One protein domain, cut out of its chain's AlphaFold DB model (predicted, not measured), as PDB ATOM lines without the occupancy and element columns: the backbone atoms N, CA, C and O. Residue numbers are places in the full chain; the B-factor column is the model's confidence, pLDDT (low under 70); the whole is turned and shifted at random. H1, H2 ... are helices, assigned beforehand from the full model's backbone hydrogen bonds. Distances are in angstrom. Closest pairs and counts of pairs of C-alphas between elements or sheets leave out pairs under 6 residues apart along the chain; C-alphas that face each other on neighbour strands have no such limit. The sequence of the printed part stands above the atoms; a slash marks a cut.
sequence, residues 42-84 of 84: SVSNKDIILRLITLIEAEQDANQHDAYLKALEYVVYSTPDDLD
ATOM      1  N   SER A  42     131.936 133.393 151.076       83.00
ATOM      2  CA  SER A  42     132.813 132.231 150.958       83.00
ATOM      3  C   SER A  42     133.295 132.062 149.519       83.00
ATOM      4  O   SER A  42     132.618 132.442 148.561       83.00
ATOM      5  N   VAL A  43     134.500 131.515 149.382       88.00
ATOM      6  CA  VAL A  43     135.139 131.197 148.103       88.00
ATOM      7  C   VAL A  43     135.546 129.736 148.169       88.00
ATOM      8  O   VAL A  43     136.232 129.344 149.108       88.00
ATOM      9  N   SER A  44     135.101 128.937 147.206       89.12
ATOM     10  CA  SER A  44     135.481 127.528 147.070       89.12
ATOM     11  C   SER A  44     136.600 127.347 146.040       89.12
ATOM     12  O   SER A  44     136.811 128.212 145.188       89.12
ATOM     13  N   ASN A  45     137.274 126.191 146.048       88.75
ATOM     14  CA  ASN A  45     138.259 125.852 145.011       88.75
ATOM     15  C   ASN A  45     137.630 125.882 143.610       88.75
ATOM     16  O   ASN A  45     138.241 126.390 142.675       88.75
ATOM     17  N   LYS A  46     136.365 125.456 143.477       91.06
ATOM     18  CA  LYS A  46     135.595 125.563 142.229       91.06
ATOM     19  C   LYS A  46     135.494 127.005 141.731       91.06
ATOM     20  O   LYS A  46     135.649 127.249 140.539       91.06
ATOM     21  N   ASP A  47     135.250 127.963 142.623       92.06
ATOM     22  CA  ASP A  47     135.146 129.377 142.244       92.06
ATOM     23  C   ASP A  47     136.471 129.932 141.716       92.06
ATOM     24  O   ASP A  47     136.483 130.721 140.770       92.06
ATOM     25  N   ILE A  48     137.579 129.500 142.317       92.56
ATOM     26  CA  ILE A  48     138.936 129.883 141.924       92.56
ATOM     27  C   ILE A  48     139.292 129.255 140.575       92.56
ATOM     28  O   ILE A  48     139.755 129.965 139.687       92.56
ATOM     29  N   ILE A  49     139.026 127.956 140.401       94.00
ATOM     30  CA  ILE A  49     139.250 127.218 139.149       94.00
ATOM     31  C   ILE A  49     138.486 127.879 138.001       94.00
ATOM     32  O   ILE A  49     139.080 128.196 136.974       94.00
ATOM     33  N   LEU A  50     137.192 128.155 138.187       95.69
ATOM     34  CA  LEU A  50     136.379 128.821 137.166       95.69
ATOM     35  C   LEU A  50     136.935 130.201 136.813       95.69
ATOM     36  O   LEU A  50     137.004 130.554 135.638       95.69
ATOM     37  N   ARG A  51     137.375 130.969 137.816       96.25
ATOM     38  CA  ARG A  51     137.975 132.280 137.568       96.25
ATOM     39  C   ARG A  51     139.294 132.177 136.802       96.25
ATOM     40  O   ARG A  51     139.512 132.972 135.891       96.25
ATOM     41  N   LEU A  52     140.152 131.221 137.148       96.56
ATOM     42  CA  LEU A  52     141.410 130.976 136.441       96.56
ATOM     43  C   LEU A  52     141.164 130.601 134.980       96.56
ATOM     44  O   LEU A  52     141.807 131.177 134.112       96.56
ATOM     45  N   ILE A  53     140.191 129.730 134.697       97.56
ATOM     46  CA  ILE A  53     139.817 129.365 133.321       97.56
ATOM     47  C   ILE A  53     139.404 130.609 132.522       97.56
ATOM     48  O   ILE A  53     139.931 130.835 131.438       97.56
ATOM     49  N   THR A  54     138.540 131.466 133.075       97.56
ATOM     50  CA  THR A  54     138.135 132.710 132.394       97.56
ATOM     51  C   THR A  54     139.319 133.641 132.113       97.56
ATOM     52  O   THR A  54     139.362 134.271 131.060       97.56
ATOM     53  N   LEU A  55     140.273 133.751 133.044       97.44
ATOM     54  CA  LEU A  55     141.473 134.572 132.850       97.44
ATOM     55  C   LEU A  55     142.379 133.990 131.758       97.44
ATOM     56  O   LEU A  55     142.835 134.737 130.903       97.44
ATOM     57  N   ILE A  56     142.583 132.671 131.753       97.94
ATOM     58  CA  ILE A  56     143.365 131.947 130.741       97.94
ATOM     59  C   ILE A  56     142.784 132.175 129.342       97.94
ATOM     60  O   ILE A  56     143.516 132.550 128.434       97.94
ATOM     61  N   GLU A  57     141.472 132.002 129.168       97.75
ATOM     62  CA  GLU A  57     140.804 132.141 127.863       97.75
ATOM     63  C   GLU A  57     140.885 133.560 127.281       97.75
ATOM     64  O   GLU A  57     140.851 133.736 126.061       97.75
ATOM     65  N   ALA A  58     140.974 134.577 128.141       97.38
ATOM     66  CA  ALA A  58     141.046 135.975 127.732       97.38
ATOM     67  C   ALA A  58     142.487 136.492 127.568       97.38
ATOM     68  O   ALA A  58     142.692 137.518 126.910       97.38
ATOM     69  N   GLU A  59     143.475 135.820 128.160       97.94
ATOM     70  CA  GLU A  59     144.848 136.315 128.240       97.94
ATOM     71  C   GLU A  59     145.587 136.199 126.899       97.94
ATOM     72  O   GLU A  59     145.523 135.188 126.203       97.94
ATOM     73  N   GLN A  60     146.299 137.264 126.536       96.38
ATOM     74  CA  GLN A  60     147.095 137.354 125.307       96.38
ATOM     75  C   GLN A  60     148.596 137.422 125.609       96.38
ATOM     76  O   GLN A  60     149.414 137.080 124.753       96.38
ATOM     77  N   ASP A  61     148.977 137.858 126.815       97.94
ATOM     78  CA  ASP A  61     150.364 137.826 127.259       97.94
ATOM     79  C   ASP A  61     150.765 136.401 127.656       97.94
ATOM     80  O   ASP A  61     150.233 135.808 128.595       97.94
ATOM     81  N   ALA A  62     151.754 135.849 126.953       95.62
ATOM     82  CA  ALA A  62     152.185 134.470 127.155       95.62
ATOM     83  C   ALA A  62     152.734 134.200 128.570       95.62
ATOM     84  O   ALA A  62     152.594 133.083 129.067       95.62
ATOM     85  N   ASN A  63     153.336 135.199 129.229       94.69
ATOM     86  CA  ASN A  63     153.888 135.019 130.572       94.69
ATOM     87  C   ASN A  63     152.775 134.986 131.624       94.69
ATOM     88  O   ASN A  63     152.816 134.158 132.533       94.69
ATOM     89  N   GLN A  64     151.773 135.859 131.497       94.19
ATOM     90  CA  GLN A  64     150.604 135.844 132.378       94.19
ATOM     91  C   GLN A  64     149.747 134.603 132.155       94.19
ATOM     92  O   GLN A  64     149.296 133.986 133.119       94.19
ATOM     93  N   HIS A  65     149.598 134.176 130.902       96.88
ATOM     94  CA  HIS A  65     148.904 132.939 130.568       96.88
ATOM     95  C   HIS A  65     149.563 131.724 131.249       96.88
ATOM     96  O   HIS A  65     148.882 130.936 131.906       96.88
ATOM     97  N   ASP A  66     150.895 131.615 131.187       94.50
ATOM     98  CA  ASP A  66     151.659 130.581 131.903       94.50
ATOM     99  C   ASP A  66     151.508 130.689 133.433       94.50
ATOM    100  O   ASP A  66     151.335 129.679 134.122       94.50
ATOM    101  N   ALA A  67     151.493 131.907 133.982       93.62
ATOM    102  CA  ALA A  67     151.264 132.124 135.409       93.62
ATOM    103  C   ALA A  67     149.869 131.646 135.857       93.62
ATOM    104  O   ALA A  67     149.747 131.014 136.912       93.62
ATOM    105  N   TYR A  68     148.825 131.897 135.060       97.06
ATOM    106  CA  TYR A  68     147.476 131.404 135.341       97.06
ATOM    107  C   TYR A  68     147.378 129.880 135.216       97.06
ATOM    108  O   TYR A  68     146.733 129.255 136.057       97.06
ATOM    109  N   LEU A  69     148.053 129.266 134.240       95.00
ATOM    110  CA  LEU A  69     148.098 127.805 134.101       95.00
ATOM    111  C   LEU A  69     148.771 127.135 135.306       95.00
ATOM    112  O   LEU A  69     148.209 126.202 135.875       95.00
ATOM    113  N   LYS A  70     149.914 127.657 135.766       92.62
ATOM    114  CA  LYS A  70     150.593 127.167 136.982       92.62
ATOM    115  C   LYS A  70     149.742 127.345 138.237       92.62
ATOM    116  O   LYS A  70     149.750 126.501 139.132       92.62
ATOM    117  N   ALA A  71     149.001 128.449 138.324       92.50
ATOM    118  CA  ALA A  71     148.049 128.672 139.406       92.50
ATOM    119  C   ALA A  71     146.884 127.673 139.363       92.50
ATOM    120  O   ALA A  71     146.483 127.168 140.410       92.50
ATOM    121  N   LEU A  72     146.376 127.358 138.170       93.88
ATOM    122  CA  LEU A  72     145.323 126.366 137.976       93.88
ATOM    123  C   LEU A  72     145.797 124.967 138.369       93.88
ATOM    124  O   LEU A  72     145.120 124.311 139.156       93.88
ATOM    125  N   GLU A  73     146.970 124.551 137.896       90.62
ATOM    126  CA  GLU A  73     147.594 123.277 138.267       90.62
ATOM    127  C   GLU A  73     147.730 123.148 139.788       90.62
ATOM    128  O   GLU A  73     147.307 122.152 140.369       90.62
ATOM    129  N   TYR A  74     148.233 124.194 140.449       87.19
ATOM    130  CA  TYR A  74     148.387 124.215 141.900       87.19
ATOM    131  C   TYR A  74     147.054 124.037 142.648       87.19
ATOM    132  O   TYR A  74     146.981 123.267 143.609       87.19
ATOM    133  N   VAL A  75     145.992 124.724 142.215       88.44
ATOM    134  CA  VAL A  75     144.665 124.631 142.850       88.44
ATOM    135  C   VAL A  75     144.031 123.267 142.604       88.44
ATOM    136  O   VAL A  75     143.465 122.699 143.537       88.44
ATOM    137  N   VAL A  76     144.144 122.729 141.386       88.44
ATOM    138  CA  VAL A  76     143.633 121.398 141.033       88.44
ATOM    139  C   VAL A  76     144.356 120.319 141.832       88.44
ATOM    140  O   VAL A  76     143.694 119.534 142.493       88.44
ATOM    141  N   TYR A  77     145.691 120.340 141.880       81.88
ATOM    142  CA  TYR A  77     146.483 119.385 142.663       81.88
ATOM    143  C   TYR A  77     146.168 119.442 144.166       81.88
ATOM    144  O   TYR A  77     146.195 118.431 144.861       81.88
ATOM    145  N   SER A  78     145.858 120.636 144.680       75.31
ATOM    146  CA  SER A  78     145.495 120.834 146.089       75.31
ATOM    147  C   SER A  78     144.034 120.500 146.398       75.31
ATOM    148  O   SER A  78     143.657 120.442 147.569       75.31
ATOM    149  N   THR A  79     143.191 120.349 145.376       79.94
ATOM    150  CA  THR A  79     141.793 119.967 145.549       79.94
ATOM    151  C   THR A  79     141.746 118.444 145.552       79.94
ATOM    152  O   THR A  79     142.127 117.851 144.547       79.94
ATOM    153  N   PRO A  80     141.333 117.794 146.654       67.62
ATOM    154  CA  PRO A  80     141.165 116.349 146.640       67.62
ATOM    155  C   PRO A  80     140.185 115.993 145.521       67.62
ATOM    156  O   PRO A  80     139.118 116.603 145.429       67.62
ATOM    157  N   ASP A  81     140.570 115.054 144.658       59.81
ATOM    158  CA  ASP A  81     139.618 114.441 143.735       59.81
ATOM    159  C   ASP A  81     138.482 113.802 144.546       59.81
ATOM    160  O   ASP A  81     138.687 113.360 145.684       59.81
ATOM    161  N   ASP A  82     137.312 113.666 143.921       51.22
ATOM    162  CA  ASP A  82     136.305 112.687 144.332       51.22
ATOM    163  C   ASP A  82     136.863 111.265 144.061       51.22
ATOM    164  O   ASP A  82     136.396 110.547 143.178       51.22
ATOM    165  N   LEU A  83     137.936 110.869 144.756       45.72
ATOM    166  CA  LEU A  83     138.409 109.485 144.810       45.72
ATOM    167  C   LEU A  83     137.672 108.791 145.960       45.72
ATOM    168  O   LEU A  83     138.182 108.714 147.079       45.72
ATOM    169  N   ASP A  84     136.453 108.337 145.657       45.38
ATOM    170  CA  ASP A  84     135.813 107.212 146.358       45.38
ATOM    171  C   ASP A  84     136.603 105.906 146.130       45.38
ATOM    172  O   ASP A  84     137.044 105.654 144.980       45.38
TER     173      ASP A  84
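What this domain is: This is residues 42 to 84 of the 84 residues of the protein "Biofilm development protein YmgB/AriR" of Serratia sp. M24T3 (UniProt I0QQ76). This is a helical hairpin: two helices, H1 and H2, lie side by side and run opposite ways, joined at one end by a tight turn. Beyond the other end of the pair, the last residues trail off as a tail that adds to the length. The printed part has 43 residues with two named helices, H1 then H2, and no named strand; the class is all helix. The whole is only just loose, close to compact, with a radius of gyration of the C-alphas of 11.4 A, and its C-alphas span 38 by 20 by 14 A, an elongated outline.

How they stand to each other: Start with H1, residues 45 to 58, and go on through the tight link of 3 residues to H2, residues 62 to 78. The two helices form a hairpin and touch, with 15 pairs of C-alphas within 8 A. Look at Ile 56 and His 65 for their closest C-alphas, 5.6 A apart. Their lines stand at a shallow tilt of 18 degrees, opposite ways, and their centres are 9.7 A apart. In H1 and H2 every O i to N i+4 pair is within hydrogen-bond range.

Where its parts are: Find C-alpha 45 at (138.259, 125.852, 145.011); from there H1 runs 20.2 A to C-alpha 58 at (141.046, 135.975, 127.732). Past the link, H2 covers 24.3 A from C-alpha 62 to C-alpha 78 at (145.495, 120.834, 146.089).

The domain as a whole: The C-alphas of Asp 61 and Asp 84 are the two farthest apart, at 38.9 A. The printed part has no cut, and it ends at Asp 84, the chain's last residue. Read the B-factor column for the model's confidence: the mean pLDDT of the printed part is 88.1, and residues 80 to 84 are under 70.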